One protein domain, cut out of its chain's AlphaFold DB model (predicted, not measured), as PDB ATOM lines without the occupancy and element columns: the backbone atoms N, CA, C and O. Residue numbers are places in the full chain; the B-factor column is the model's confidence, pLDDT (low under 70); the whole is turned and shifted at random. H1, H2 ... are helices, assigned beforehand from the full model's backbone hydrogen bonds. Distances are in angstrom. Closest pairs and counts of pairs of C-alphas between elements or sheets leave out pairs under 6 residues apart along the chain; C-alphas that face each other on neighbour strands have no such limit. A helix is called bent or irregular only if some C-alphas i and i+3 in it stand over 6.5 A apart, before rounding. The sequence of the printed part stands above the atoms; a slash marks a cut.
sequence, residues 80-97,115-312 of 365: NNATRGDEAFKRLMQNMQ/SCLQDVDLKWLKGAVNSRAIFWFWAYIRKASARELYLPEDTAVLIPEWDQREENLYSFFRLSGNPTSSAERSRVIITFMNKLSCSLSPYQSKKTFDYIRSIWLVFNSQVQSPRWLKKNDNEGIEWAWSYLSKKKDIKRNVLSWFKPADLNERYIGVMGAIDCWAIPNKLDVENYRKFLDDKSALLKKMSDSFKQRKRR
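This is residues 80 to 97 and 115 to 312 of the 365 residues of an uncharacterized protein of Citrobacter freundii (UniProt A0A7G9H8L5). A cluster of mostly crossed helices is built round H2 in the middle, with H5, H6 and H8 packed on it and the short H4 at its last residues. H1 packs on H6 away from H2, H7 packs on H8, and the long H9 runs past one side of the cluster from near H1 to near H7. The printed part has 216 residues with nine named helices, H1 to H9 in order along the chain, and no named strand; the class is all helix. It is compact, with a radius of gyration of the C-alphas of 17.9 A, and spans 59 by 39 by 34 A.

Begin with H1, residues 80 to 97: its residues 85 to 92 touch residues 214 to 218 of H6, residues 202 to 220, at a shallow tilt of 19 degrees, opposite ways, and the closest C-alphas, of Phe 89 and Val 218, are 6.4 A apart. Next look at H2, residues 128 to 143, the hub, which is irregular, with C-alphas 129 and 132 at 7.9 A. H3, residues 155 to 158, touches no helix. H4, residues 169 to 172, touches residues 141 to 143 of H2, closest at C-alphas 142 and 170, 5.3 A. H5, residues 182 to 199, touches H2 with residues 182 to 189 at a steep tilt of 46 degrees, closest at C-alphas 131 and 182, 5.4 A. H5 and H6 form a helical hairpin, closest at C-alphas 197 and 205, 5.4 A. Residues 212 to 216 of H6 touch residues 133 to 137 of H2, closest at C-alphas 133 and 216, 7.0 A. H8, residues 263 to 275, touches H2, closest at C-alphas 136 and 272, 5.5 A, and touches H7, residues 234 to 245, closest at C-alphas 241 and 270, 5.7 A. H9, residues 285 to 312, only just touches H1 and H7, with 3 pairs of C-alphas within 8 A each; the closest are 90 and 285, 7.1 A, and 240 and 302, 7.7 A. Every O i to N i+4 pair is within hydrogen-bond range in H1, H5, H6, H7 and H8, against 9 of 12 in H2 and 23 of 24 in H9; H3 and H4 are too short for one.

Find C-alpha 80 at (3.303, 1.574, 57.304), where H1 begins its 26.1 A. H2 starts at C-alpha 128, (-15.771, -20.268, 62.031), and measures 23.4 A; H5 measures 25.8 A and H6 26.5 A. H9, 40.8 A, ends at C-alpha 312, (-32.532, 6.336, 43.485).

The farthest C-alphas, of Val 157 and Arg 311, are 59.1 A apart. Residues 98 to 114 are not printed, and C-alphas 97 and 115 stand 16.6 A apart across the cut. The links H2 to H3, H6 to H7 and H7 to H8 are long. Mean pLDDT of the printed part is 82.6; 36 residues are under 70, among them 80 to 89 and 278 to 286.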
ATOM      1  N   ASN A  80       2.633   2.630  56.544       41.06
ATOM      2  CA  ASN A  80       3.303   1.574  57.304       41.06
ATOM      3  C   ASN A  80       2.780   0.175  56.941       41.06
ATOM      4  O   ASN A  80       3.555  -0.780  56.872       41.06
ATOM      5  N   ASN A  81       1.483   0.050  56.647       47.34
ATOM      6  CA  ASN A  81       0.869  -1.228  56.277       47.34
ATOM      7  C   ASN A  81       1.230  -1.652  54.847       47.34
ATOM      8  O   ASN A  81       1.512  -2.828  54.614       47.34
ATOM      9  N   ALA A  82       1.291  -0.697  53.912       53.09
ATOM     10  CA  ALA A  82       1.717  -0.955  52.537       53.09
ATOM     11  C   ALA A  82       3.179  -1.429  52.483       53.09
ATOM     12  O   ALA A  82       3.474  -2.479  51.915       53.09
ATOM     13  N   THR A  83       4.076  -0.726  53.182       56.28
ATOM     14  CA  THR A  83       5.510  -1.066  53.243       56.28
ATOM     15  C   THR A  83       5.750  -2.439  53.888       56.28
ATOM     16  O   THR A  83       6.557  -3.234  53.403       56.28
ATOM     17  N   ARG A  84       4.992  -2.774  54.944       56.44
ATOM     18  CA  ARG A  84       5.048  -4.090  55.608       56.44
ATOM     19  C   ARG A  84       4.559  -5.226  54.700       56.44
ATOM     20  O   ARG A  84       5.137  -6.313  54.727       56.44
ATOM     21  N   GLY A  85       3.516  -4.985  53.903       59.56
ATOM     22  CA  GLY A  85       3.013  -5.938  52.909       59.56
ATOM     23  C   GLY A  85       4.020  -6.201  51.787       59.56
ATOM     24  O   GLY A  85       4.273  -7.359  51.451       59.56
ATOM     25  N   ASP A  86       4.661  -5.145  51.284       65.62
ATOM     26  CA  ASP A  86       5.681  -5.226  50.231       65.62
ATOM     27  C   ASP A  86       6.910  -6.035  50.680       65.62
ATOM     28  O   ASP A  86       7.431  -6.861  49.925       65.62
ATOM     29  N   GLU A  87       7.370  -5.854  51.922       69.81
ATOM     30  CA  GLU A  87       8.463  -6.656  52.480       69.81
ATOM     31  C   GLU A  87       8.080  -8.123  52.692       69.81
ATOM     32  O   GLU A  87       8.868  -9.015  52.368       69.81
ATOM     33  N   ALA A  88       6.882  -8.392  53.220       66.19
ATOM     34  CA  ALA A  88       6.397  -9.757  53.411       66.19
ATOM     35  C   ALA A  88       6.293 -10.502  52.071       66.19
ATOM     36  O   ALA A  88       6.720 -11.653  51.963       66.19
ATOM     37  N   PHE A  89       5.806  -9.817  51.033       68.06
ATOM     38  CA  PHE A  89       5.742 -10.345  49.677       68.06
ATOM     39  C   PHE A  89       7.143 -10.592  49.083       68.06
ATOM     40  O   PHE A  89       7.409 -11.671  48.551       68.06
ATOM     41  N   LYS A  90       8.084  -9.645  49.224       71.31
ATOM     42  CA  LYS A  90       9.478  -9.830  48.773       71.31
ATOM     43  C   LYS A  90      10.146 -11.036  49.440       71.31
ATOM     44  O   LYS A  90      10.792 -11.827  48.754       71.31
ATOM     45  N   ARG A  91       9.959 -11.217  50.752       71.56
ATOM     46  CA  ARG A  91      10.494 -12.370  51.500       71.56
ATOM     47  C   ARG A  91       9.868 -13.688  51.047       71.56
ATOM     48  O   ARG A  91      10.580 -14.680  50.923       71.56
ATOM     49  N   LEU A  92       8.565 -13.703  50.753       67.81
ATOM     50  CA  LEU A  92       7.897 -14.872  50.174       67.81
ATOM     51  C   LEU A  92       8.542 -15.268  48.839       67.81
ATOM     52  O   LEU A  92       8.942 -16.419  48.670       67.81
ATOM     53  N   MET A  93       8.715 -14.306  47.932       68.69
ATOM     54  CA  MET A  93       9.339 -14.545  46.628       68.69
ATOM     55  C   MET A  93      10.776 -15.062  46.750       68.69
ATOM     56  O   MET A  93      11.155 -16.005  46.055       68.69
ATOM     57  N   GLN A  94      11.561 -14.501  47.671       70.62
ATOM     58  CA  GLN A  94      12.925 -14.959  47.948       70.62
ATOM     59  C   GLN A  94      12.956 -16.389  48.502       70.62
ATOM     60  O   GLN A  94      13.771 -17.195  48.058       70.62
ATOM     61  N   ASN A  95      12.052 -16.737  49.422       67.31
ATOM     62  CA  ASN A  95      11.966 -18.089  49.981       67.31
ATOM     63  C   ASN A  95      11.543 -19.124  48.931       67.31
ATOM     64  O   ASN A  95      12.090 -20.228  48.902       67.31
ATOM     65  N   MET A  96      10.621 -18.758  48.036       63.38
ATOM     66  CA  MET A  96      10.212 -19.612  46.921       63.38
ATOM     67  C   MET A  96      11.373 -19.897  45.958       63.38
ATOM     68  O   MET A  96      11.599 -21.053  45.605       63.38
ATOM     69  N   GLN A  97      12.160 -18.873  45.605       59.81
ATOM     70  CA  GLN A  97      13.348 -19.012  44.748       59.81
ATOM     71  C   GLN A  97      14.512 -19.743  45.446       59.81
ATOM     72  O   GLN A  97      15.264 -20.483  44.814       59.81
ATOM     73  N   SER A 115       9.378 -31.300  56.458       63.34
ATOM     74  CA  SER A 115       9.088 -31.375  55.035       63.34
ATOM     75  C   SER A 115       7.709 -31.960  54.703       63.34
ATOM     76  O   SER A 115       7.250 -31.732  53.589       63.34
ATOM     77  N   CYS A 116       7.002 -32.635  55.619       73.19
ATOM     78  CA  CYS A 116       5.646 -33.147  55.369       73.19
ATOM     79  C   CYS A 116       4.532 -32.239  55.926       73.19
ATOM     80  O   CYS A 116       4.752 -31.410  56.814       73.19
ATOM     81  N   LEU A 117       3.319 -32.382  55.380       78.94
ATOM     82  CA  LEU A 117       2.110 -31.747  55.914       78.94
ATOM     83  C   LEU A 117       1.747 -32.353  57.264       78.94
ATOM     84  O   LEU A 117       1.518 -33.556  57.360       78.94
ATOM     85  N   GLN A 118       1.652 -31.510  58.285       81.00
ATOM     86  CA  GLN A 118       1.303 -31.931  59.637       81.00
ATOM     87  C   GLN A 118      -0.069 -31.396  60.056       81.00
ATOM     88  O   GLN A 118      -0.547 -30.378  59.557       81.00
ATOM     89  N   ASP A 119      -0.686 -32.016  61.065       78.88
ATOM     90  CA  ASP A 119      -1.963 -31.551  61.624       78.88
ATOM     91  C   ASP A 119      -1.912 -30.099  62.122       78.88
ATOM     92  O   ASP A 119      -2.919 -29.382  62.089       78.88
ATOM     93  N   VAL A 120      -0.736 -29.642  62.565       81.00
ATOM     94  CA  VAL A 120      -0.507 -28.245  62.950       81.00
ATOM     95  C   VAL A 120      -0.664 -27.291  61.764       81.00
ATOM     96  O   VAL A 120      -1.247 -26.217  61.930       81.00
ATOM     97  N   ASP A 121      -0.251 -27.707  60.565       80.50
ATOM     98  CA  ASP A 121      -0.388 -26.931  59.331       80.50
ATOM     99  C   ASP A 121      -1.853 -26.809  58.913       80.50
ATOM    100  O   ASP A 121      -2.232 -25.826  58.287       80.50
ATOM    101  N   LEU A 122      -2.702 -27.760  59.308       81.75
ATOM    102  CA  LEU A 122      -4.132 -27.784  58.994       81.75
ATOM    103  C   LEU A 122      -4.993 -27.034  60.026       81.75
ATOM    104  O   LEU A 122      -6.196 -26.870  59.817       81.75
ATOM    105  N   LYS A 123      -4.415 -26.538  61.134       81.94
ATOM    106  CA  LYS A 123      -5.172 -25.839  62.196       81.94
ATOM    107  C   LYS A 123      -5.926 -24.608  61.694       81.94
ATOM    108  O   LYS A 123      -7.046 -24.370  62.134       81.94
ATOM    109  N   TRP A 124      -5.356 -23.851  60.757       76.81
ATOM    110  CA  TRP A 124      -6.017 -22.661  60.196       76.81
ATOM    111  C   TRP A 124      -7.189 -22.998  59.261       76.81
ATOM    112  O   TRP A 124      -8.000 -22.129  58.962       76.81
ATOM    113  N   LEU A 125      -7.335 -24.263  58.849       80.12
ATOM    114  CA  LEU A 125      -8.523 -24.749  58.146       80.12
ATOM    115  C   LEU A 125      -9.643 -25.152  59.116       80.12
ATOM    116  O   LEU A 125     -10.610 -25.783  58.700       80.12
ATOM    117  N   LYS A 126      -9.546 -24.835  60.409       80.56
ATOM    118  CA  LYS A 126     -10.578 -25.145  61.406       80.56
ATOM    119  C   LYS A 126     -11.203 -23.862  61.960       80.56
ATOM    120  O   LYS A 126     -10.549 -22.825  62.069       80.56
ATOM    121  N   GLY A 127     -12.472 -23.971  62.350       75.56
ATOM    122  CA  GLY A 127     -13.215 -22.929  63.064       75.56
ATOM    123  C   GLY A 127     -13.902 -21.886  62.175       75.56
ATOM    124  O   GLY A 127     -13.499 -21.621  61.045       75.56
ATOM    125  N   ALA A 128     -14.956 -21.273  62.721       75.19
ATOM    126  CA  ALA A 128     -15.771 -20.268  62.031       75.19
ATOM    127  C   ALA A 128     -15.016 -18.954  61.753       75.19
ATOM    128  O   ALA A 128     -15.319 -18.265  60.776       75.19
ATOM    129  N   VAL A 129     -14.006 -18.636  62.571       79.69
ATOM    130  CA  VAL A 129     -13.140 -17.455  62.408       79.69
ATOM    131  C   VAL A 129     -12.435 -17.479  61.046       79.69
ATOM    132  O   VAL A 129     -12.381 -16.470  60.353       79.69
ATOM    133  N   ASN A 130     -12.029 -18.666  60.583       87.25
ATOM    134  CA  ASN A 130     -11.322 -18.847  59.314       87.25
ATOM    135  C   ASN A 130     -12.249 -19.099  58.111       87.25
ATOM    136  O   ASN A 130     -11.776 -19.438  57.028       87.25
ATOM    137  N   SER A 131     -13.568 -18.945  58.269       91.25
ATOM    138  CA  SER A 131     -14.576 -19.297  57.249       91.25
ATOM    139  C   SER A 131     -14.303 -18.698  55.866       91.25
ATOM    140  O   SER A 131     -14.432 -19.397  54.860       91.25
ATOM    141  N   ARG A 132     -13.868 -17.435  55.812       90.94
ATOM    142  CA  ARG A 132     -13.504 -16.730  54.575       90.94
ATOM    143  C   ARG A 132     -12.250 -17.316  53.915       90.94
ATOM    144  O   ARG A 132     -12.261 -17.578  52.717       90.94
ATOM    145  N   ALA A 133     -11.207 -17.571  54.704       91.50
ATOM    146  CA  ALA A 133      -9.957 -18.163  54.231       91.50
ATOM    147  C   ALA A 133     -10.178 -19.582  53.688       91.50
ATOM    148  O   ALA A 133      -9.720 -19.919  52.597       91.50
ATOM    149  N   ILE A 134     -10.954 -20.386  54.421       94.81
ATOM    150  CA  ILE A 134     -11.365 -21.736  54.026       94.81
ATOM    151  C   ILE A 134     -12.158 -21.693  52.717       94.81
ATOM    152  O   ILE A 134     -11.904 -22.489  51.813       94.81
ATOM    153  N   PHE A 135     -13.107 -20.760  52.594       94.25
ATOM    154  CA  PHE A 135     -13.878 -20.598  51.366       94.25
ATOM    155  C   PHE A 135     -12.982 -20.269  50.176       94.25
ATOM    156  O   PHE A 135     -13.077 -20.926  49.140       94.25
ATOM    157  N   TRP A 136     -12.098 -19.284  50.335       92.44
ATOM    158  CA  TRP A 136     -11.174 -18.879  49.285       92.44
ATOM    159  C   TRP A 136     -10.254 -20.028  48.865       92.44
ATOM    160  O   TRP A 136     -10.128 -20.290  47.672       92.44
ATOM    161  N   PHE A 137      -9.668 -20.752  49.822       93.50
ATOM    162  CA  PHE A 137      -8.768 -21.869  49.526       93.50
ATOM    163  C   PHE A 137      -9.495 -22.941  48.721       93.50
ATOM    164  O   PHE A 137      -8.999 -23.392  47.690       93.50
ATOM    165  N   TRP A 138     -10.700 -23.317  49.157       94.25
ATOM    166  CA  TRP A 138     -11.535 -24.276  48.443       94.25
ATOM    167  C   TRP A 138     -11.866 -23.798  47.020       94.25
ATOM    168  O   TRP A 138     -11.712 -24.559  46.063       94.25
ATOM    169  N   ALA A 139     -12.280 -22.539  46.863       92.19
ATOM    170  CA  ALA A 139     -12.584 -21.965  45.557       92.19
ATOM    171  C   ALA A 139     -11.349 -21.933  44.638       92.19
ATOM    172  O   ALA A 139     -11.471 -22.201  43.441       92.19
ATOM    173  N   TYR A 140     -10.169 -21.667  45.205       90.62
ATOM    174  CA  TYR A 140      -8.892 -21.666  44.500       90.62
ATOM    175  C   TYR A 140      -8.553 -23.056  43.956       90.62
ATOM    176  O   TYR A 140      -8.471 -23.230  42.739       90.62
ATOM    177  N   ILE A 141      -8.451 -24.072  44.823       92.19
ATOM    178  CA  ILE A 141      -8.082 -25.435  44.397       92.19
ATOM    179  C   ILE A 141      -9.092 -26.037  43.419       92.19
ATOM    180  O   ILE A 141      -8.715 -26.806  42.543       92.19
ATOM    181  N   ARG A 142     -10.370 -25.648  43.514       90.81
ATOM    182  CA  ARG A 142     -11.434 -26.116  42.617       90.81
ATOM    183  C   ARG A 142     -11.256 -25.675  41.165       90.81
ATOM    184  O   ARG A 142     -11.818 -26.299  40.263       90.81
ATOM    185  N   LYS A 143     -10.546 -24.575  40.925       86.31
ATOM    186  CA  LYS A 143     -10.371 -23.999  39.584       86.31
ATOM    187  C   LYS A 143      -8.920 -23.949  39.122       86.31
ATOM    188  O   LYS A 143      -8.706 -23.756  37.927       86.31
ATOM    189  N   ALA A 144      -7.967 -24.117  40.032       86.88
ATOM    190  CA  ALA A 144      -6.551 -24.056  39.729       86.88
ATOM    191  C   ALA A 144      -6.115 -25.203  38.804       86.88
ATOM    192  O   ALA A 144      -6.453 -26.369  39.002       86.88
ATOM    193  N   SER A 145      -5.343 -24.848  37.784       84.62
ATOM    194  CA  SER A 145      -4.522 -25.773  37.002       84.62
ATOM    195  C   SER A 145      -3.319 -26.262  37.816       84.62
ATOM    196  O   SER A 145      -2.962 -25.659  38.828       84.62
ATOM    197  N   ALA A 146      -2.629 -27.309  37.351       84.44
ATOM    198  CA  ALA A 146      -1.403 -27.781  38.008       84.44
ATOM    199  C   ALA A 146      -0.336 -26.683  38.147       84.44
ATOM    200  O   ALA A 146       0.303 -26.567  39.192       84.44
ATOM    201  N   ARG A 147      -0.209 -25.812  37.138       82.31
ATOM    202  CA  ARG A 147       0.694 -24.657  37.188       82.31
ATOM    203  C   ARG A 147       0.310 -23.669  38.291       82.31
ATOM    204  O   ARG A 147       1.181 -23.177  38.998       82.31
ATOM    205  N   GLU A 148      -0.980 -23.376  38.434       83.81
ATOM    206  CA  GLU A 148      -1.489 -22.489  39.489       83.81
ATOM    207  C   GLU A 148      -1.343 -23.120  40.879       83.81
ATOM    208  O   GLU A 148      -1.186 -22.409  41.854       83.81
ATOM    209  N   LEU A 149      -1.313 -24.447  40.987       86.88
ATOM    210  CA  LEU A 149      -1.018 -25.157  42.238       86.88
ATOM    211  C   LEU A 149       0.489 -25.278  42.532       86.88
ATOM    212  O   LEU A 149       0.875 -25.916  43.513       86.88
ATOM    213  N   TYR A 150       1.341 -24.669  41.698       83.75
ATOM    214  CA  TYR A 150       2.798 -24.732  41.809       83.75
ATOM    215  C   TYR A 150       3.330 -26.175  41.843       83.75
ATOM    216  O   TYR A 150       4.249 -26.506  42.595       83.75
ATOM    217  N   LEU A 151       2.710 -27.043  41.039       85.50
ATOM    218  CA  LEU A 151       3.113 -28.436  40.902       85.50
ATOM    219  C   LEU A 151       4.281 -28.588  39.913       85.50
ATOM    220  O   LEU A 151       4.442 -27.738  39.032       85.50
ATOM    221  N   PRO A 152       5.087 -29.657  40.041       82.06
ATOM    222  CA  PRO A 152       6.165 -29.967  39.101       82.06
ATOM    223  C   PRO A 152       5.687 -30.075  37.643       82.06
ATOM    224  O   PRO A 152       4.560 -30.498  37.380       82.06
ATOM    225  N   GLU A 153       6.532 -29.734  36.670       78.56
ATOM    226  CA  GLU A 153       6.169 -29.832  35.243       78.56
ATOM    227  C   GLU A 153       5.866 -31.278  34.811       78.56
ATOM    228  O   GLU A 153       5.003 -31.513  33.967       78.56
ATOM    229  N   ASP A 154       6.499 -32.252  35.463       77.94
ATOM    230  CA  ASP A 154       6.313 -33.689  35.277       77.94
ATOM    231  C   ASP A 154       5.134 -34.267  36.081       77.94
ATOM    232  O   ASP A 154       4.984 -35.483  36.157       77.94
ATOM    233  N   THR A 155       4.239 -33.439  36.638       79.38
ATOM    234  CA  THR A 155       3.081 -33.918  37.425       79.38
ATOM    235  C   THR A 155       2.236 -34.953  36.680       79.38
ATOM    236  O   THR A 155       1.768 -35.901  37.296       79.38
ATOM    237  N   ALA A 156       2.056 -34.826  35.364       74.31
ATOM    238  CA  ALA A 156       1.303 -35.820  34.589       74.31
ATOM    239  C   ALA A 156       2.036 -37.166  34.437       74.31
ATOM    240  O   ALA A 156       1.404 -38.187  34.213       74.31
ATOM    241  N   VAL A 157       3.363 -37.181  34.580       78.00
ATOM    242  CA  VAL A 157       4.148 -38.422  34.663       78.00
ATOM    243  C   VAL A 157       4.041 -39.021  36.066       78.00
ATOM    244  O   VAL A 157       3.975 -40.236  36.213       78.00
ATOM    245  N   LEU A 158       3.993 -38.170  37.097       76.06
ATOM    246  CA  LEU A 158       3.829 -38.585  38.495       76.06
ATOM    247  C   LEU A 158       2.410 -39.083  38.809       76.06
ATOM    248  O   LEU A 158       2.227 -39.845  39.754       76.06
ATOM    249  N   ILE A 159       1.419 -38.671  38.016       80.31
ATOM    250  CA  ILE A 159       0.020 -39.100  38.118       80.31
ATOM    251  C   ILE A 159      -0.432 -39.615  36.744       80.31
ATOM    252  O   ILE A 159      -1.147 -38.903  36.039       80.31
ATOM    253  N   PRO A 160      -0.003 -40.822  36.330       71.38
ATOM    254  CA  PRO A 160      -0.249 -41.334  34.982       71.38
ATOM    255  C   PRO A 160      -1.736 -41.456  34.632       71.38
ATOM    256  O   PRO A 160      -2.107 -41.372  33.464       71.38
ATOM    257  N   GLU A 161      -2.594 -41.662  35.636       76.88
ATOM    258  CA  GLU A 161      -4.045 -41.752  35.465       76.88
ATOM    259  C   GLU A 161      -4.701 -40.385  35.235       76.88
ATOM    260  O   GLU A 161      -5.862 -40.324  34.828       76.88
ATOM    261  N   TRP A 162      -3.988 -39.290  35.512       78.12
ATOM    262  CA  TRP A 162      -4.471 -37.940  35.270       78.12
ATOM    263  C   TRP A 162      -4.135 -37.521  33.837       78.12
ATOM    264  O   TRP A 162      -3.055 -36.999  33.546       78.12
ATOM    265  N   ASP A 163      -5.082 -37.746  32.924       65.44
ATOM    266  CA  ASP A 163      -4.986 -37.234  31.558       65.44
ATOM    267  C   ASP A 163      -5.030 -35.696  31.583       65.44
ATOM    268  O   ASP A 163      -5.974 -35.087  32.085       65.44
ATOM    269  N   GLN A 164      -4.026 -35.044  30.992       60.50
ATOM    270  CA  GLN A 164      -4.000 -33.585  30.837       60.50
ATOM    271  C   GLN A 164      -5.159 -33.049  29.973       60.50
ATOM    272  O   GLN A 164      -5.389 -31.838  29.955       60.50
ATOM    273  N   ARG A 165      -5.875 -33.919  29.239       55.81
ATOM    274  CA  ARG A 165      -7.112 -33.571  28.520       55.81
ATOM    275  C   ARG A 165      -8.332 -33.451  29.444       55.81
ATOM    276  O   ARG A 165      -9.323 -32.857  29.021       55.81
ATOM    277  N   GLU A 166      -8.271 -33.978  30.670       52.22
ATOM    278  CA  GLU A 166      -9.333 -33.867  31.673       52.22
ATOM    279  C   GLU A 166      -9.243 -32.587  32.521       52.22
ATOM    280  O   GLU A 166      -8.212 -31.923  32.663       52.22
ATOM    281  N   GLU A 167     -10.399 -32.241  33.089       63.75
ATOM    282  CA  GLU A 167     -10.630 -31.166  34.045       63.75
ATOM    283  C   GLU A 167      -9.603 -31.198  35.200       63.75
ATOM    284  O   GLU A 167      -9.081 -32.244  35.572       63.75
ATOM    285  N   ASN A 168      -9.287 -30.029  35.766       83.62
ATOM    286  CA  ASN A 168      -8.304 -29.828  36.846       83.62
ATOM    287  C   ASN A 168      -8.259 -30.927  37.944       83.62
ATOM    288  O   ASN A 168      -9.241 -31.621  38.196       83.62
ATOM    289  N   LEU A 169      -7.150 -31.019  38.696       88.56
ATOM    290  CA  LEU A 169      -6.938 -32.055  39.732       88.56
ATOM    291  C   LEU A 169      -8.091 -32.210  40.737       88.56
ATOM    292  O   LEU A 169      -8.330 -33.295  41.262       88.56
ATOM    293  N   TYR A 170      -8.826 -31.135  41.008       91.56
ATOM    294  CA  TYR A 170     -10.006 -31.185  41.862       91.56
ATOM    295  C   TYR A 170     -11.100 -32.112  41.313       91.56
ATOM    296  O   TYR A 170     -11.721 -32.869  42.065       91.56
ATOM    297  N   SER A 171     -11.332 -32.031  40.004       89.44
ATOM    298  CA  SER A 171     -12.324 -32.820  39.273       89.44
ATOM    299  C   SER A 171     -11.839 -34.261  39.112       89.44
ATOM    300  O   SER A 171     -12.585 -35.182  39.444       89.44
ATOM    301  N   PHE A 172     -10.557 -34.451  38.776       88.94
ATOM    302  CA  PHE A 172      -9.894 -35.763  38.767       88.94
ATOM    303  C   PHE A 172     -10.050 -36.509  40.104       88.94
ATOM    304  O   PHE A 172     -10.439 -37.675  40.149       88.94
ATOM    305  N   PHE A 173      -9.856 -35.820  41.233       91.06
ATOM    306  CA  PHE A 173     -10.033 -36.407  42.565       91.06
ATOM    307  C   PHE A 173     -11.491 -36.662  42.979       91.06
ATOM    308  O   PHE A 173     -11.703 -37.247  44.053       91.06
ATOM    309  N   ARG A 174     -12.469 -36.277  42.145       91.44
ATOM    310  CA  ARG A 174     -13.922 -36.436  42.346       91.44
ATOM    311  C   ARG A 174     -14.422 -35.815  43.652       91.44
ATOM    312  O   ARG A 174     -15.190 -36.421  44.399       91.44
ATOM    313  N   LEU A 175     -13.952 -34.608  43.959       93.94
ATOM    314  CA  LEU A 175     -14.319 -33.901  45.188       93.94
ATOM    315  C   LEU A 175     -15.676 -33.187  45.072       93.94
ATOM    316  O   LEU A 175     -16.104 -32.793  43.988       93.94
ATOM    317  N   SER A 176     -16.349 -32.993  46.215       92.81
ATOM    318  CA  SER A 176     -17.688 -32.383  46.279       92.81
ATOM    319  C   SER A 176     -17.740 -31.005  45.617       92.81
ATOM    320  O   SER A 176     -17.041 -30.081  46.018       92.81
ATOM    321  N   GLY A 177     -18.624 -30.833  44.633       88.56
ATOM    322  CA  GLY A 177     -18.678 -29.602  43.849       88.56
ATOM    323  C   GLY A 177     -19.252 -28.376  44.567       88.56
ATOM    324  O   GLY A 177     -18.987 -27.256  44.130       88.56
ATOM    325  N   ASN A 178     -20.034 -28.569  45.634       91.75
ATOM    326  CA  ASN A 178     -20.723 -27.485  46.338       91.75
ATOM    327  C   ASN A 178     -20.918 -27.787  47.841       91.75
ATOM    328  O   ASN A 178     -22.058 -27.940  48.283       91.75
ATOM    329  N   PRO A 179     -19.833 -27.895  48.633       93.75
ATOM    330  CA  PRO A 179     -19.915 -27.940  50.090       93.75
ATOM    331  C   PRO A 179     -20.688 -26.736  50.636       93.75
ATOM    332  O   PRO A 179     -20.463 -25.588  50.227       93.75
ATOM    333  N   THR A 180     -21.585 -27.009  51.576       92.75
ATOM    334  CA  THR A 180     -22.585 -26.055  52.082       92.75
ATOM    335  C   THR A 180     -22.149 -25.346  53.357       92.75
ATOM    336  O   THR A 180     -22.836 -24.438  53.799       92.75
ATOM    337  N   SER A 181     -21.007 -25.720  53.938       93.62
ATOM    338  CA  SER A 181     -20.473 -25.097  55.152       93.62
ATOM    339  C   SER A 181     -18.951 -24.987  55.126       93.62
ATOM    340  O   SER A 181     -18.259 -25.736  54.427       93.62
ATOM    341  N   SER A 182     -18.387 -24.093  55.946       93.50
ATOM    342  CA  SER A 182     -16.930 -24.026  56.148       93.50
ATOM    343  C   SER A 182     -16.348 -25.357  56.630       93.50
ATOM    344  O   SER A 182     -15.297 -25.755  56.148       93.50
ATOM    345  N   ALA A 183     -17.037 -26.087  57.513       92.94
ATOM    346  CA  ALA A 183     -16.561 -27.383  57.998       92.94
ATOM    347  C   ALA A 183     -16.473 -28.433  56.876       92.94
ATOM    348  O   ALA A 183     -15.508 -29.196  56.810       92.94
ATOM    349  N   GLU A 184     -17.453 -28.459  55.969       94.62
ATOM    350  CA  GLU A 184     -17.399 -29.308  54.775       94.62
ATOM    351  C   GLU A 184     -16.260 -28.910  53.840       94.62
ATOM    352  O   GLU A 184     -15.512 -29.779  53.391       94.62
ATOM    353  N   ARG A 185     -16.074 -27.608  53.590       95.06
ATOM    354  CA  ARG A 185     -14.955 -27.109  52.774       95.06
ATOM    355  C   ARG A 185     -13.607 -27.503  53.352       95.06
ATOM    356  O   ARG A 185     -12.751 -27.960  52.606       95.06
ATOM    357  N   SER A 186     -13.430 -27.402  54.665       94.75
ATOM    358  CA  SER A 186     -12.208 -27.845  55.335       94.75
ATOM    359  C   SER A 186     -11.935 -29.325  55.099       94.75
ATOM    360  O   SER A 186     -10.820 -29.684  54.730       94.75
ATOM    361  N   ARG A 187     -12.951 -30.189  55.237       93.50
ATOM    362  CA  ARG A 187     -12.813 -31.626  54.942       93.50
ATOM    363  C   ARG A 187     -12.438 -31.873  53.483       93.50
ATOM    364  O   ARG A 187     -11.579 -32.706  53.211       93.50
ATOM    365  N   VAL A 188     -13.044 -31.134  52.556       95.81
ATOM    366  CA  VAL A 188     -12.730 -31.207  51.124       95.81
ATOM    367  C   VAL A 188     -11.281 -30.798  50.847       95.81
ATOM    368  O   VAL A 188     -10.592 -31.511  50.126       95.81
ATOM    369  N   ILE A 189     -10.800 -29.702  51.440       95.38
ATOM    370  CA  ILE A 189      -9.408 -29.248  51.288       95.38
ATOM    371  C   ILE A 189      -8.440 -30.287  51.861       95.38
ATOM    372  O   ILE A 189      -7.483 -30.657  51.192       95.38
ATOM    373  N   ILE A 190      -8.703 -30.806  53.062       92.50
ATOM    374  CA  ILE A 190      -7.863 -31.845  53.678       92.50
ATOM    375  C   ILE A 190      -7.829 -33.096  52.791       92.50
ATOM    376  O   ILE A 190      -6.762 -33.633  52.517       92.50
ATOM    377  N   THR A 191      -8.982 -33.523  52.271       93.81
ATOM    378  CA  THR A 191      -9.070 -34.673  51.358       93.81
ATOM    379  C   THR A 191      -8.279 -34.434  50.072       93.81
ATOM    380  O   THR A 191      -7.586 -35.337  49.610       93.81
ATOM    381  N   PHE A 192      -8.347 -33.223  49.510       94.25
ATOM    382  CA  PHE A 192      -7.547 -32.829  48.350       94.25
ATOM    383  C   PHE A 192      -6.048 -32.958  48.644       94.25
ATOM    384  O   PHE A 192      -5.335 -33.610  47.886       94.25
ATOM    385  N   MET A 193      -5.579 -32.397  49.763       92.25
ATOM    386  CA  MET A 193      -4.162 -32.437  50.136       92.25
ATOM    387  C   MET A 193      -3.672 -33.858  50.442       92.25
ATOM    388  O   MET A 193      -2.552 -34.208  50.074       92.25
ATOM    389  N   ASN A 194      -4.512 -34.695  51.057       89.75
ATOM    390  CA  ASN A 194      -4.187 -36.098  51.316       89.75
ATOM    391  C   ASN A 194      -4.053 -36.888  50.012       89.75
ATOM    392  O   ASN A 194      -3.064 -37.590  49.833       89.75
ATOM    393  N   LYS A 195      -4.997 -36.732  49.072       90.50
ATOM    394  CA  LYS A 195      -4.914 -37.368  47.747       90.50
ATOM    395  C   LYS A 195      -3.683 -36.899  46.976       90.50
ATOM    396  O   LYS A 195      -2.976 -37.725  46.413       90.50
ATOM    397  N   LEU A 196      -3.384 -35.600  47.019       89.88
ATOM    398  CA  LEU A 196      -2.168 -35.050  46.425       89.88
ATOM    399  C   LEU A 196      -0.905 -35.677  47.038       89.88
ATOM    400  O   LEU A 196       0.010 -36.026  46.305       89.88
ATOM    401  N   SER A 197      -0.894 -35.901  48.355       88.38
ATOM    402  CA  SER A 197       0.221 -36.541  49.075       88.38
ATOM    403  C   SER A 197       0.364 -38.039  48.804       88.38
ATOM    404  O   SER A 197       1.431 -38.592  49.042       88.38
ATOM    405  N   CYS A 198      -0.683 -38.709  48.315       85.50
ATOM    406  CA  CYS A 198      -0.574 -40.083  47.822       85.50
ATOM    407  C   CYS A 198       0.085 -40.146  46.438       85.50
ATOM    408  O   CYS A 198       0.684 -41.159  46.098       85.50
ATOM    409  N   SER A 199      -0.051 -39.079  45.650       83.56
ATOM    410  CA  SER A 199       0.430 -39.007  44.271       83.56
ATOM    411  C   SER A 199       1.784 -38.306  44.128       83.56
ATOM    412  O   SER A 199       2.525 -38.571  43.190       83.56
ATOM    413  N   LEU A 200       2.116 -37.399  45.047       83.75
ATOM    414  CA  LEU A 200       3.346 -36.611  45.051       83.75
ATOM    415  C   LEU A 200       4.152 -36.873  46.320       83.75
ATOM    416  O   LEU A 200       3.620 -37.316  47.336       83.75
ATOM    417  N   SER A 201       5.438 -36.519  46.301       83.81
ATOM    418  CA  SER A 201       6.253 -36.604  47.519       83.81
ATOM    419  C   SER A 201       5.654 -35.745  48.654       83.81
ATOM    420  O   SER A 201       5.096 -34.670  48.387       83.81
ATOM    421  N   PRO A 202       5.808 -36.148  49.933       82.50
ATOM    422  CA  PRO A 202       5.328 -35.361  51.073       82.50
ATOM    423  C   PRO A 202       5.825 -33.907  51.058       82.50
ATOM    424  O   PRO A 202       5.066 -32.985  51.358       82.50
ATOM    425  N   TYR A 203       7.071 -33.708  50.614       84.50
ATOM    426  CA  TYR A 203       7.681 -32.395  50.420       84.50
ATOM    427  C   TYR A 203       6.941 -31.532  49.393       84.50
ATOM    428  O   TYR A 203       6.634 -30.372  49.667       84.50
ATOM    429  N   GLN A 204       6.627 -32.083  48.217       85.56
ATOM    430  CA  GLN A 204       5.905 -31.350  47.173       85.56
ATOM    431  C   GLN A 204       4.504 -30.953  47.642       85.56
ATOM    432  O   GLN A 204       4.102 -29.807  47.463       85.56
ATOM    433  N   SER A 205       3.796 -31.860  48.314       87.31
ATOM    434  CA  SER A 205       2.452 -31.580  48.828       87.31
ATOM    435  C   SER A 205       2.452 -30.460  49.868       87.31
ATOM    436  O   SER A 205       1.615 -29.555  49.799       87.31
ATOM    437  N   LYS A 206       3.431 -30.453  50.785       87.81
ATOM    438  CA  LYS A 206       3.616 -29.345  51.733       87.81
ATOM    439  C   LYS A 206       3.958 -28.041  51.019       87.81
ATOM    440  O   LYS A 206       3.338 -27.017  51.294       87.81
ATOM    441  N   LYS A 207       4.871 -28.078  50.046       88.12
ATOM    442  CA  LYS A 207       5.253 -26.903  49.249       88.12
ATOM    443  C   LYS A 207       4.044 -26.276  48.546       88.12
ATOM    444  O   LYS A 207       3.887 -25.058  48.580       88.12
ATOM    445  N   THR A 208       3.170 -27.091  47.957       89.94
ATOM    446  CA  THR A 208       1.917 -26.636  47.337       89.94
ATOM    447  C   THR A 208       0.964 -26.026  48.356       89.94
ATOM    448  O   THR A 208       0.408 -24.956  48.112       89.94
ATOM    449  N   PHE A 209       0.789 -26.659  49.517       91.12
ATOM    450  CA  PHE A 209      -0.052 -26.108  50.577       91.12
ATOM    451  C   PHE A 209       0.431 -24.740  51.052       91.12
ATOM    452  O   PHE A 209      -0.348 -23.785  51.099       91.12
ATOM    453  N   ASP A 210       1.721 -24.643  51.375       88.56
ATOM    454  CA  ASP A 210       2.347 -23.419  51.860       88.56
ATOM    455  C   ASP A 210       2.303 -22.324  50.799       88.56
ATOM    456  O   ASP A 210       2.041 -21.165  51.123       88.56
ATOM    457  N   TYR A 211       2.460 -22.689  49.525       87.56
ATOM    458  CA  TYR A 211       2.280 -21.766  48.415       87.56
ATOM    459  C   TYR A 211       0.864 -21.177  48.394       87.56
ATOM    460  O   TYR A 211       0.711 -19.959  48.483       87.56
ATOM    461  N   ILE A 212      -0.182 -22.005  48.374       89.31
ATOM    462  CA  ILE A 212      -1.573 -21.520  48.342       89.31
ATOM    463  C   ILE A 212      -1.887 -20.689  49.593       89.31
ATOM    464  O   ILE A 212      -2.484 -19.612  49.511       89.31
ATOM    465  N   ARG A 213      -1.437 -21.150  50.765       88.75
ATOM    466  CA  ARG A 213      -1.577 -20.423  52.032       88.75
ATOM    467  C   ARG A 213      -0.899 -19.057  51.979       88.75
ATOM    468  O   ARG A 213      -1.461 -18.079  52.469       88.75
ATOM    469  N   SER A 214       0.287 -18.972  51.388       84.94
ATOM    470  CA  SER A 214       1.018 -17.715  51.262       84.94
ATOM    471  C   SER A 214       0.279 -16.708  50.380       84.94
ATOM    472  O   SER A 214       0.233 -15.529  50.724       84.94
ATOM    473  N   ILE A 215      -0.406 -17.169  49.323       84.38
ATOM    474  CA  ILE A 215      -1.267 -16.305  48.507       84.38
ATOM    475  C   ILE A 215      -2.380 -15.713  49.377       84.38
ATOM    476  O   ILE A 215      -2.588 -14.502  49.377       84.38
ATOM    477  N   TRP A 216      -3.073 -16.530  50.171       87.62
ATOM    478  CA  TRP A 216      -4.096 -16.009  51.081       87.62
ATOM    479  C   TRP A 216      -3.531 -14.948  52.033       87.62
ATOM    480  O   TRP A 216      -4.069 -13.840  52.129       87.62
ATOM    481  N   LEU A 217      -2.441 -15.291  52.722       85.25
ATOM    482  CA  LEU A 217      -1.849 -14.448  53.754       85.25
ATOM    483  C   LEU A 217      -1.320 -13.130  53.200       85.25
ATOM    484  O   LEU A 217      -1.410 -12.126  53.897       85.25
ATOM    485  N   VAL A 218      -0.803 -13.108  51.974       79.25
ATOM    486  CA  VAL A 218      -0.234 -11.886  51.405       79.25
ATOM    487  C   VAL A 218      -1.281 -11.050  50.671       79.25
ATOM    488  O   VAL A 218      -1.300  -9.834  50.829       79.25
ATOM    489  N   PHE A 219      -2.187 -11.671  49.913       77.69
ATOM    490  CA  PHE A 219      -3.093 -10.941  49.021       77.69
ATOM    491  C   PHE A 219      -4.463 -10.658  49.633       77.69
ATOM    492  O   PHE A 219      -5.043  -9.593  49.419       77.69
ATOM    493  N   ASN A 220      -5.024 -11.617  50.366       80.81
ATOM    494  CA  ASN A 220      -6.439 -11.576  50.729       80.81
ATOM    495  C   ASN A 220      -6.684 -11.247  52.196       80.81
ATOM    496  O   ASN A 220      -7.676 -10.581  52.493       80.81
ATOM    497  N   SER A 221      -5.765 -11.625  53.089       80.81
ATOM    498  CA  SER A 221      -5.850 -11.292  54.517       80.81
ATOM    499  C   SER A 221      -5.866  -9.774  54.768       80.81
ATOM    500  O   SER A 221      -6.569  -9.296  55.653       80.81
ATOM    501  N   GLN A 222      -5.157  -9.013  53.926       76.94
ATOM    502  CA  GLN A 222      -5.056  -7.550  53.983       76.94
ATOM    503  C   GLN A 222      -6.394  -6.863  53.679       76.94
ATOM    504  O   GLN A 222      -6.630  -5.718  54.069       76.94
ATOM    505  N   VAL A 223      -7.281  -7.536  52.941       76.31
ATOM    506  CA  VAL A 223      -8.506  -6.914  52.451       76.31
ATOM    507  C   VAL A 223      -9.587  -7.032  53.502       76.31
ATOM    508  O   VAL A 223     -10.168  -8.099  53.702       76.31
ATOM    509  N   GLN A 224      -9.905  -5.912  54.139       77.75
ATOM    510  CA  GLN A 224     -10.985  -5.846  55.112       77.75
ATOM    511  C   GLN A 224     -12.358  -5.957  54.445       77.75
ATOM    512  O   GLN A 224     -12.585  -5.460  53.339       77.75
ATOM    513  N   SER A 225     -13.297  -6.582  55.155       79.75
ATOM    514  CA  SER A 225     -14.702  -6.568  54.756       79.75
ATOM    515  C   SER A 225     -15.219  -5.125  54.728       79.75
ATOM    516  O   SER A 225     -15.033  -4.390  55.704       79.75
ATOM    517  N   PRO A 226     -15.891  -4.689  53.648       84.25
ATOM    518  CA  PRO A 226     -16.448  -3.346  53.586       84.25
ATOM    519  C   PRO A 226     -17.457  -3.120  54.714       84.25
ATOM    520  O   PRO A 226     -18.381  -3.910  54.883       84.25
ATOM    521  N   ARG A 227     -17.343  -2.001  55.441       86.62
ATOM    522  CA  ARG A 227     -18.229  -1.678  56.583       86.62
ATOM    523  C   ARG A 227     -19.724  -1.662  56.232       86.62
ATOM    524  O   ARG A 227     -20.562  -1.835  57.113       86.62
ATOM    525  N   TRP A 228     -20.057  -1.404  54.968       87.81
ATOM    526  CA  TRP A 228     -21.440  -1.364  54.490       87.81
ATOM    527  C   TRP A 228     -22.032  -2.760  54.248       87.81
ATOM    528  O   TRP A 228     -23.249  -2.885  54.265       87.81
ATOM    529  N   LEU A 229     -21.204  -3.794  54.059       90.56
ATOM    530  CA  LEU A 229     -21.647  -5.159  53.785       90.56
ATOM    531  C   LEU A 229     -21.617  -5.985  55.079       90.56
ATOM    532  O   LEU A 229     -20.573  -6.504  55.485       90.56
ATOM    533  N   LYS A 230     -22.770  -6.101  55.740       90.38
ATOM    534  CA  LYS A 230     -22.913  -6.822  57.015       90.38
ATOM    535  C   LYS A 230     -23.420  -8.246  56.791       90.38
ATOM    536  O   LYS A 230     -24.250  -8.477  55.923       90.38
ATOM    537  N   LYS A 231     -22.983  -9.188  57.637       88.75
ATOM    538  CA  LYS A 231     -23.373 -10.614  57.570       88.75
ATOM    539  C   LYS A 231     -24.882 -10.864  57.675       88.75
ATOM    540  O   LYS A 231     -25.376 -11.820  57.094       88.75
ATOM    541  N   ASN A 232     -25.594  -9.995  58.390       90.12
ATOM    542  CA  ASN A 232     -27.031 -10.139  58.647       90.12
ATOM    543  C   ASN A 232     -27.879  -9.195  57.773       90.12
ATOM    544  O   ASN A 232     -29.083  -9.084  57.982       90.12
ATOM    545  N   ASP A 233     -27.263  -8.475  56.829       91.50
ATOM    546  CA  ASP A 233     -27.956  -7.551  55.929       91.50
ATOM    547  C   ASP A 233     -28.310  -8.263  54.620       91.50
ATOM    548  O   ASP A 233     -27.540  -8.245  53.660       91.50
ATOM    549  N   ASN A 234     -29.475  -8.917  54.601       93.12
ATOM    550  CA  ASN A 234     -29.948  -9.666  53.438       93.12
ATOM    551  C   ASN A 234     -30.006  -8.800  52.172       93.12
ATOM    552  O   ASN A 234     -29.501  -9.199  51.128       93.12
ATOM    553  N   GLU A 235     -30.552  -7.586  52.263       91.25
ATOM    554  CA  GLU A 235     -30.666  -6.692  51.107       91.25
ATOM    555  C   GLU A 235     -29.285  -6.288  50.570       91.25
ATOM    556  O   GLU A 235     -29.043  -6.328  49.360       91.25
ATOM    557  N   GLY A 236     -28.361  -5.935  51.469       92.50
ATOM    558  CA  GLY A 236     -26.981  -5.616  51.114       92.50
ATOM    559  C   GLY A 236     -26.256  -6.790  50.453       92.50
ATOM    560  O   GLY A 236     -25.555  -6.598  49.454       92.50
ATOM    561  N   ILE A 237     -26.458  -8.005  50.967       95.38
ATOM    562  CA  ILE A 237     -25.869  -9.239  50.434       95.38
ATOM    563  C   ILE A 237     -26.442  -9.570  49.050       95.38
ATOM    564  O   ILE A 237     -25.662  -9.794  48.121       95.38
ATOM    565  N   GLU A 238     -27.766  -9.530  48.872       93.50
ATOM    566  CA  GLU A 238     -28.419  -9.762  47.575       93.50
ATOM    567  C   GLU A 238     -27.962  -8.770  46.515       93.50
ATOM    568  O   GLU A 238     -27.680  -9.128  45.363       93.50
ATOM    569  N   TRP A 239     -27.867  -7.502  46.909       94.56
ATOM    570  CA  TRP A 239     -27.385  -6.462  46.027       94.56
ATOM    571  C   TRP A 239     -25.941  -6.729  45.604       94.56
ATOM    572  O   TRP A 239     -25.635  -6.672  44.411       94.56
ATOM    573  N   ALA A 240     -25.061  -7.053  46.556       94.81
ATOM    574  CA  ALA A 240     -23.653  -7.314  46.281       94.81
ATOM    575  C   ALA A 240     -23.473  -8.540  45.377       94.81
ATOM    576  O   ALA A 240     -22.712  -8.483  44.407       94.81
ATOM    577  N   TRP A 241     -24.224  -9.614  45.643       94.56
ATOM    578  CA  TRP A 241     -24.260 -10.810  44.807       94.56
ATOM    579  C   TRP A 241     -24.667 -10.467  43.373       94.56
ATOM    580  O   TRP A 241     -23.969 -10.815  42.418       94.56
ATOM    581  N   SER A 242     -25.762  -9.725  43.212       92.88
ATOM    582  CA  SER A 242     -26.274  -9.305  41.905       92.88
ATOM    583  C   SER A 242     -25.301  -8.385  41.165       92.88
ATOM    584  O   SER A 242     -25.117  -8.517  39.955       92.88
ATOM    585  N   TYR A 243     -24.664  -7.456  41.881       92.69
ATOM    586  CA  TYR A 243     -23.677  -6.531  41.328       92.69
ATOM    587  C   TYR A 243     -22.460  -7.281  40.780       92.69
ATOM    588  O   TYR A 243     -22.066  -7.073  39.632       92.69
ATOM    589  N   LEU A 244     -21.889  -8.187  41.579       92.31
ATOM    590  CA  LEU A 244     -20.715  -8.971  41.200       92.31
ATOM    591  C   LEU A 244     -21.035 -10.025  40.136       92.31
ATOM    592  O   LEU A 244     -20.203 -10.287  39.276       92.31
ATOM    593  N   SER A 245     -22.239 -10.599  40.132       90.25
ATOM    594  CA  SER A 245     -22.647 -11.578  39.112       90.25
ATOM    595  C   SER A 245     -22.714 -10.973  37.703       90.25
ATOM    596  O   SER A 245     -22.479 -11.670  36.721       90.25
ATOM    597  N   LYS A 246     -22.993  -9.668  37.588       88.56
ATOM    598  CA  LYS A 246     -23.064  -8.946  36.302       88.56
ATOM    599  C   LYS A 246     -21.697  -8.529  35.753       88.56
ATOM    600  O   LYS A 246     -21.596  -8.110  34.600       88.56
ATOM    601  N   LYS A 247     -20.644  -8.613  36.565       83.50
ATOM    602  CA  LYS A 247     -19.291  -8.193  36.200       83.50
ATOM    603  C   LYS A 247     -18.599  -9.277  35.372       83.50
ATOM    604  O   LYS A 247     -18.269 -10.348  35.876       83.50
ATOM    605  N   LYS A 248     -18.392  -8.997  34.081       75.75
ATOM    606  CA  LYS A 248     -17.755  -9.919  33.115       75.75
ATOM    607  C   LYS A 248     -16.233  -9.999  33.266       75.75
ATOM    608  O   LYS A 248     -15.616 -10.957  32.815       75.75
ATOM    609  N   ASP A 249     -15.638  -8.999  33.901       73.31
ATOM    610  CA  ASP A 249     -14.213  -8.892  34.213       73.31
ATOM    611  C   ASP A 249     -13.776  -9.808  35.373       73.31
ATOM    612  O   ASP A 249     -12.580 -10.051  35.547       73.31
ATOM    613  N   ILE A 250     -14.722 -10.415  36.103       69.69
ATOM    614  CA  ILE A 250     -14.424 -11.452  37.101       69.69
ATOM    615  C   ILE A 250     -14.171 -12.784  36.405       69.69
ATOM    616  O   ILE A 250     -15.071 -13.619  36.250       69.69
ATOM    617  N   LYS A 251     -12.923 -13.027  36.004       60.44
ATOM    618  CA  LYS A 251     -12.517 -14.361  35.548       60.44
ATOM    619  C   LYS A 251     -12.843 -15.399  36.624       60.44
ATOM    620  O   LYS A 251     -12.512 -15.215  37.791       60.44
ATOM    621  N   ARG A 252     -13.472 -16.507  36.211       65.69
ATOM    622  CA  ARG A 252     -13.824 -17.646  37.082       65.69
ATOM    623  C   ARG A 252     -14.680 -17.253  38.300       65.69
ATOM    624  O   ARG A 252     -14.562 -17.881  39.349       65.69
ATOM    625  N   ASN A 253     -15.558 -16.257  38.141       80.06
ATOM    626  CA  ASN A 253     -16.452 -15.772  39.193       80.06
ATOM    627  C   ASN A 253     -17.125 -16.918  39.965       80.06
ATOM    628  O   ASN A 253     -17.918 -17.674  39.395       80.06
ATOM    629  N   VAL A 254     -16.826 -17.025  41.263       87.25
ATOM    630  CA  VAL A 254     -17.384 -18.064  42.141       87.25
ATOM    631  C   VAL A 254     -18.909 -18.036  42.165       87.25
ATOM    632  O   VAL A 254     -19.540 -19.087  42.215       87.25
ATOM    633  N   LEU A 255     -19.511 -16.856  41.999       90.62
ATOM    634  CA  LEU A 255     -20.963 -16.670  42.020       90.62
ATOM    635  C   LEU A 255     -21.692 -17.352  40.855       90.62
ATOM    636  O   LEU A 255     -22.894 -17.572  40.938       90.62
ATOM    637  N   SER A 256     -20.988 -17.707  39.774       87.12
ATOM    638  CA  SER A 256     -21.608 -18.378  38.619       87.12
ATOM    639  C   SER A 256     -21.866 -19.871  38.841       87.12
ATOM    640  O   SER A 256     -22.636 -20.475  38.099       87.12
ATOM    641  N   TRP A 257     -21.232 -20.481  39.845       87.88
ATOM    642  CA  TRP A 257     -21.320 -21.923  40.092       87.88
ATOM    643  C   TRP A 257     -21.514 -22.296  41.565       87.88
ATOM    644  O   TRP A 257     -21.945 -23.414  41.846       87.88
ATOM    645  N   PHE A 258     -21.208 -21.400  42.504       92.38
ATOM    646  CA  PHE A 258     -21.463 -21.619  43.921       92.38
ATOM    647  C   PHE A 258     -22.949 -21.441  44.238       92.38
ATOM    648  O   PHE A 258     -23.554 -20.429  43.889       92.38
ATOM    649  N   LYS A 259     -23.529 -22.426  44.926       93.44
ATOM    650  CA  LYS A 259     -24.927 -22.416  45.361       93.44
ATOM    651  C   LYS A 259     -24.956 -22.298  46.890       93.44
ATOM    652  O   LYS A 259     -24.737 -23.309  47.563       93.44
ATOM    653  N   PRO A 260     -25.168 -21.092  47.446       93.81
ATOM    654  CA  PRO A 260     -25.167 -20.887  48.890       93.81
ATOM    655  C   PRO A 260     -26.372 -21.582  49.528       93.81
ATOM    656  O   PRO A 260     -27.484 -21.485  49.008       93.81
ATOM    657  N   ALA A 261     -26.146 -22.271  50.647       93.81
ATOM    658  CA  ALA A 261     -27.201 -22.981  51.371       93.81
ATOM    659  C   ALA A 261     -28.054 -22.049  52.246       93.81
ATOM    660  O   ALA A 261     -29.240 -22.299  52.437       93.81
ATOM    661  N   ASP A 262     -27.457 -20.967  52.742       93.38
ATOM    662  CA  ASP A 262     -28.106 -19.975  53.593       93.38
ATOM    663  C   ASP A 262     -27.529 -18.563  53.359       93.38
ATOM    664  O   ASP A 262     -26.665 -18.345  52.500       93.38
ATOM    665  N   LEU A 263     -28.028 -17.585  54.120       93.25
ATOM    666  CA  LEU A 263     -27.603 -16.188  54.026       93.25
ATOM    667  C   LEU A 263     -26.126 -15.982  54.399       93.25
ATOM    668  O   LEU A 263     -25.432 -15.192  53.758       93.25
ATOM    669  N   ASN A 264     -25.630 -16.692  55.412       93.44
ATOM    670  CA  ASN A 264     -24.235 -16.590  55.833       93.44
ATOM    671  C   ASN A 264     -23.303 -17.143  54.745       93.44
ATOM    672  O   ASN A 264     -22.299 -16.523  54.401       93.44
ATOM    673  N   GLU A 265     -23.669 -18.265  54.138       95.00
ATOM    674  CA  GLU A 265     -22.963 -18.845  53.001       95.00
ATOM    675  C   GLU A 265     -23.009 -17.931  51.777       95.00
ATOM    676  O   GLU A 265     -22.013 -17.788  51.068       95.00
ATOM    677  N   ARG A 266     -24.124 -17.224  51.562       95.38
ATOM    678  CA  ARG A 266     -24.226 -16.202  50.516       95.38
ATOM    679  C   ARG A 266     -23.286 -15.024  50.775       95.38
ATOM    680  O   ARG A 266     -22.567 -14.624  49.861       95.38
ATOM    681  N   TYR A 267     -23.225 -14.521  52.010       95.19
ATOM    682  CA  TYR A 267     -22.256 -13.499  52.422       95.19
ATOM    683  C   TYR A 267     -20.814 -13.954  52.168       95.19
ATOM    684  O   TYR A 267     -20.022 -13.221  51.571       95.19
ATOM    685  N   ILE A 268     -20.472 -15.178  52.583       93.75
ATOM    686  CA  ILE A 268     -19.145 -15.756  52.355       93.75
ATOM    687  C   ILE A 268     -18.869 -15.870  50.851       93.75
ATOM    688  O   ILE A 268     -17.767 -15.543  50.425       93.75
ATOM    689  N   GLY A 269     -19.858 -16.255  50.041       93.94
ATOM    690  CA  GLY A 269     -19.745 -16.297  48.583       93.94
ATOM    691  C   GLY A 269     -19.435 -14.932  47.963       93.94
ATOM    692  O   GLY A 269     -18.544 -14.841  47.119       93.94
ATOM    693  N   VAL A 270     -20.097 -13.860  48.416       94.25
ATOM    694  CA  VAL A 270     -19.797 -12.475  47.997       94.25
ATOM    695  C   VAL A 270     -18.361 -12.093  48.361       94.25
ATOM    696  O   VAL A 270     -17.620 -11.604  47.507       94.25
ATOM    697  N   MET A 271     -17.948 -12.344  49.606       91.75
ATOM    698  CA  MET A 271     -16.575 -12.073  50.045       91.75
ATOM    699  C   MET A 271     -15.557 -12.898  49.254       91.75
ATOM    700  O   MET A 271     -14.549 -12.365  48.803       91.75
ATOM    701  N   GLY A 272     -15.856 -14.170  49.001       91.25
ATOM    702  CA  GLY A 272     -15.039 -15.057  48.187       91.25
ATOM    703  C   GLY A 272     -14.927 -14.592  46.737       91.25
ATOM    704  O   GLY A 272     -13.853 -14.678  46.161       91.25
ATOM    705  N   ALA A 273     -15.987 -14.032  46.151       91.06
ATOM    706  CA  ALA A 273     -15.937 -13.457  44.808       91.06
ATOM    707  C   ALA A 273     -15.012 -12.241  44.735       91.06
ATOM    708  O   ALA A 273     -14.268 -12.089  43.767       91.06
ATOM    709  N   ILE A 274     -15.021 -11.412  45.779       89.81
ATOM    710  CA  ILE A 274     -14.072 -10.310  45.937       89.81
ATOM    711  C   ILE A 274     -12.649 -10.864  46.106       89.81
ATOM    712  O   ILE A 274     -11.726 -10.363  45.477       89.81
ATOM    713  N   ASP A 275     -12.452 -11.914  46.904       87.81
ATOM    714  CA  ASP A 275     -11.129 -12.510  47.151       87.81
ATOM    715  C   ASP A 275     -10.546 -13.281  45.970       87.81
ATOM    716  O   ASP A 275      -9.329 -13.367  45.814       87.81
ATOM    717  N   CYS A 276     -11.407 -13.827  45.122       82.75
ATOM    718  CA  CYS A 276     -11.017 -14.459  43.872       82.75
ATOM    719  C   CYS A 276     -10.856 -13.454  42.723       82.75
ATOM    720  O   CYS A 276     -10.421 -13.845  41.638       82.75
ATOM    721  N   TRP A 277     -11.183 -12.175  42.934       81.62
ATOM    722  CA  TRP A 277     -11.043 -11.153  41.908       81.62
ATOM    723  C   TRP A 277      -9.569 -10.934  41.563       81.62
ATOM    724  O   TRP A 277      -8.795 -10.519  42.414       81.62
ATOM    725  N   ALA A 278      -9.206 -11.151  40.298       67.38
ATOM    726  CA  ALA A 278      -7.888 -10.853  39.732       67.38
ATOM    727  C   ALA A 278      -6.683 -11.515  40.429       67.38
ATOM    728  O   ALA A 278      -5.599 -10.940  40.398       67.38
ATOM    729  N   ILE A 279      -6.822 -12.720  41.005       66.19
ATOM    730  CA  ILE A 279      -5.657 -13.448  41.545       66.19
ATOM    731  C   ILE A 279      -4.567 -13.532  40.456       66.19
ATOM    732  O   ILE A 279      -4.854 -14.036  39.364       66.19
ATOM    733  N   PRO A 280      -3.341 -13.035  40.710       59.78
ATOM    734  CA  PRO A 280      -2.291 -13.018  39.703       59.78
ATOM    735  C   PRO A 280      -1.911 -14.432  39.257       59.78
ATOM    736  O   PRO A 280      -1.694 -15.317  40.080       59.78
ATOM    737  N   ASN A 281      -1.736 -14.626  37.947       57.16
ATOM    738  CA  ASN A 281      -1.189 -15.876  37.396       57.16
ATOM    739  C   ASN A 281       0.307 -16.058  37.723       57.16
ATOM    740  O   ASN A 281       0.854 -17.148  37.558       57.16
ATOM    741  N   LYS A 282       0.986 -14.976  38.126       60.53
ATOM    742  CA  LYS A 282       2.373 -14.953  38.595       60.53
ATOM    743  C   LYS A 282       2.457 -14.041  39.812       60.53
ATOM    744  O   LYS A 282       1.957 -12.921  39.771       60.53
ATOM    745  N   LEU A 283       3.096 -14.518  40.876       63.12
ATOM    746  CA  LEU A 283       3.461 -13.664  41.998       63.12
ATOM    747  C   LEU A 283       4.712 -12.878  41.594       63.12
ATOM    748  O   LEU A 283       5.802 -13.435  41.536       63.12
ATOM    749  N   ASP A 284       4.561 -11.586  41.330       66.25
ATOM    750  CA  ASP A 284       5.659 -10.617  41.363       66.25
ATOM    751  C   ASP A 284       5.188  -9.308  42.020       66.25
ATOM    752  O   ASP A 284       3.996  -9.116  42.268       66.25
ATOM    753  N   VAL A 285       6.147  -8.452  42.391       63.59
ATOM    754  CA  VAL A 285       5.901  -7.272  43.244       63.59
ATOM    755  C   VAL A 285       5.007  -6.255  42.531       63.59
ATOM    756  O   VAL A 285       4.138  -5.647  43.151       63.59
ATOM    757  N   GLU A 286       5.197  -6.100  41.223       68.62
ATOM    758  CA  GLU A 286       4.434  -5.158  40.406       68.62
ATOM    759  C   GLU A 286       2.973  -5.615  40.276       68.62
ATOM    760  O   GLU A 286       2.036  -4.851  40.521       68.62
ATOM    761  N   ASN A 287       2.765  -6.909  40.005       72.12
ATOM    762  CA  ASN A 287       1.439  -7.516  39.976       72.12
ATOM    763  C   ASN A 287       0.755  -7.487  41.350       72.12
ATOM    764  O   ASN A 287      -0.470  -7.378  41.411       72.12
ATOM    765  N   TYR A 288       1.516  -7.544  42.450       72.25
ATOM    766  CA  TYR A 288       0.982  -7.434  43.809       72.25
ATOM    767  C   TYR A 288       0.371  -6.057  44.094       72.25
ATOM    768  O   TYR A 288      -0.775  -5.980  44.545       72.25
ATOM    769  N   ARG A 289       1.089  -4.964  43.802       77.25
ATOM    770  CA  ARG A 289       0.578  -3.611  44.078       77.25
ATOM    771  C   ARG A 289      -0.648  -3.304  43.230       77.25
ATOM    772  O   ARG A 289      -1.692  -2.922  43.757       77.25
ATOM    773  N   LYS A 290      -0.551  -3.607  41.934       81.31
ATOM    774  CA  LYS A 290      -1.659  -3.456  40.993       81.31
ATOM    775  C   LYS A 290      -2.900  -4.238  41.435       81.31
ATOM    776  O   LYS A 290      -4.011  -3.729  41.337       81.31
ATOM    777  N   PHE A 291      -2.724  -5.456  41.950       79.88
ATOM    778  CA  PHE A 291      -3.827  -6.261  42.473       79.88
ATOM    779  C   PHE A 291      -4.556  -5.576  43.635       79.88
ATOM    780  O   PHE A 291      -5.788  -5.517  43.642       79.88
ATOM    781  N   LEU A 292      -3.812  -5.064  44.620       81.19
ATOM    782  CA  LEU A 292      -4.410  -4.384  45.769       81.19
ATOM    783  C   LEU A 292      -5.142  -3.111  45.342       81.19
ATOM    784  O   LEU A 292      -6.259  -2.866  45.809       81.19
ATOM    785  N   ASP A 293      -4.561  -2.355  44.413       83.81
ATOM    786  CA  ASP A 293      -5.171  -1.149  43.860       83.81
ATOM    787  C   ASP A 293      -6.467  -1.480  43.107       83.81
ATOM    788  O   ASP A 293      -7.515  -0.902  43.407       83.81
ATOM    789  N   ASP A 294      -6.449  -2.481  42.220       84.31
ATOM    790  CA  ASP A 294      -7.626  -2.946  41.474       84.31
ATOM    791  C   ASP A 294      -8.747  -3.409  42.425       84.31
ATOM    792  O   ASP A 294      -9.926  -3.074  42.241       84.31
ATOM    793  N   LYS A 295      -8.388  -4.136  43.488       86.06
ATOM    794  CA  LYS A 295      -9.334  -4.621  44.501       86.06
ATOM    795  C   LYS A 295      -9.900  -3.474  45.340       86.06
ATOM    796  O   LYS A 295     -11.109  -3.427  45.579       86.06
ATOM    797  N   SER A 296      -9.074  -2.506  45.735       86.31
ATOM    798  CA  SER A 296      -9.526  -1.307  46.452       86.31
ATOM    799  C   SER A 296     -10.487  -0.468  45.596       86.31
ATOM    800  O   SER A 296     -11.542  -0.036  46.072       86.31
ATOM    801  N   ALA A 297     -10.189  -0.326  44.301       88.81
ATOM    802  CA  ALA A 297     -11.024   0.377  43.342       88.81
ATOM    803  C   ALA A 297     -12.369  -0.333  43.140       88.81
ATOM    804  O   ALA A 297     -13.407   0.330  43.067       88.81
ATOM    805  N   LEU A 298     -12.384  -1.671  43.095       89.12
ATOM    806  CA  LEU A 298     -13.620  -2.454  43.077       89.12
ATOM    807  C   LEU A 298     -14.473  -2.171  44.315       89.12
ATOM    808  O   LEU A 298     -15.650  -1.834  44.178       89.12
ATOM    809  N   LEU A 299     -13.890  -2.276  45.512       90.38
ATOM    810  CA  LEU A 299     -14.610  -2.053  46.767       90.38
ATOM    811  C   LEU A 299     -15.175  -0.631  46.861       90.38
ATOM    812  O   LEU A 299     -16.312  -0.445  47.305       90.38
ATOM    813  N   LYS A 300     -14.418   0.366  46.386       90.44
ATOM    814  CA  LYS A 300     -14.877   1.755  46.278       90.44
ATOM    815  C   LYS A 300     -16.066   1.874  45.321       90.44
ATOM    816  O   LYS A 300     -17.119   2.359  45.728       90.44
ATOM    817  N   LYS A 301     -15.957   1.337  44.100       91.38
ATOM    818  CA  LYS A 301     -17.048   1.332  43.105       91.38
ATOM    819  C   LYS A 301     -18.308   0.639  43.625       91.38
ATOM    820  O   LYS A 301     -19.412   1.125  43.380       91.38
ATOM    821  N   MET A 302     -18.158  -0.470  44.353       92.31
ATOM    822  CA  MET A 302     -19.278  -1.154  45.004       92.31
ATOM    823  C   MET A 302     -19.937  -0.258  46.057       92.31
ATOM    824  O   MET A 302     -21.148  -0.074  46.021       92.31
ATOM    825  N   SER A 303     -19.146   0.343  46.949       90.88
ATOM    826  CA  SER A 303     -19.640   1.257  47.987       90.88
ATOM    827  C   SER A 303     -20.410   2.441  47.391       90.88
ATOM    828  O   SER A 303     -21.523   2.743  47.821       90.88
ATOM    829  N   ASP A 304     -19.860   3.075  46.357       91.00
ATOM    830  CA  ASP A 304     -20.482   4.231  45.710       91.00
ATOM    831  C   ASP A 304     -21.780   3.840  44.990       91.00
ATOM    832  O   ASP A 304     -22.802   4.513  45.142       91.00
ATOM    833  N   SER A 305     -21.785   2.701  44.293       90.81
ATOM    834  CA  SER A 305     -22.988   2.169  43.634       90.81
ATOM    835  C   SER A 305     -24.081   1.808  44.648       90.81
ATOM    836  O   SER A 305     -25.259   2.097  44.426       90.81
ATOM    837  N   PHE A 306     -23.704   1.221  45.787       89.00
ATOM    838  CA  PHE A 306     -24.632   0.878  46.863       89.00
ATOM    839  C   PHE A 306     -25.258   2.127  47.499       89.00
ATOM    840  O   PHE A 306     -26.467   2.179  47.727       89.00
ATOM    841  N   LYS A 307     -24.470   3.188  47.717       86.00
ATOM    842  CA  LYS A 307     -24.988   4.484  48.196       86.00
ATOM    843  C   LYS A 307     -25.932   5.134  47.184       86.00
ATOM    844  O   LYS A 307     -26.965   5.680  47.569       86.00
ATOM    845  N   GLN A 308     -25.608   5.067  45.892       83.19
ATOM    846  CA  GLN A 308     -26.457   5.619  44.834       83.19
ATOM    847  C   GLN A 308     -27.800   4.887  44.709       83.19
ATOM    848  O   GLN A 308     -28.803   5.543  44.436       83.19
ATOM    849  N   ARG A 309     -27.861   3.571  44.973       77.19
ATOM    850  CA  ARG A 309     -29.136   2.830  45.060       77.19
ATOM    851  C   ARG A 309     -30.091   3.494  46.049       77.19
ATOM    852  O   ARG A 309     -31.236   3.736  45.687       77.19
ATOM    853  N   LYS A 310     -29.621   3.831  47.258       65.00
ATOM    854  CA  LYS A 310     -30.464   4.492  48.270       65.00
ATOM    855  C   LYS A 310     -31.021   5.823  47.761       65.00
ATOM    856  O   LYS A 310     -32.215   6.060  47.886       65.00
ATOM    857  N   ARG A 311     -30.195   6.624  47.077       60.44
ATOM    858  CA  ARG A 311     -30.624   7.898  46.468       60.44
ATOM    859  C   ARG A 311     -31.670   7.721  45.362       60.44
ATOM    860  O   ARG A 311     -32.555   8.553  45.237       60.44
ATOM    861  N   ARG A 312     -31.579   6.647  44.569       57.91
ATOM    862  CA  ARG A 312     -32.532   6.336  43.485       57.91
ATOM    863  C   ARG A 312     -33.807   5.642  43.968       57.91
ATOM    864  O   ARG A 312     -34.789   5.638  43.242       57.91
TER     865      ARG A 312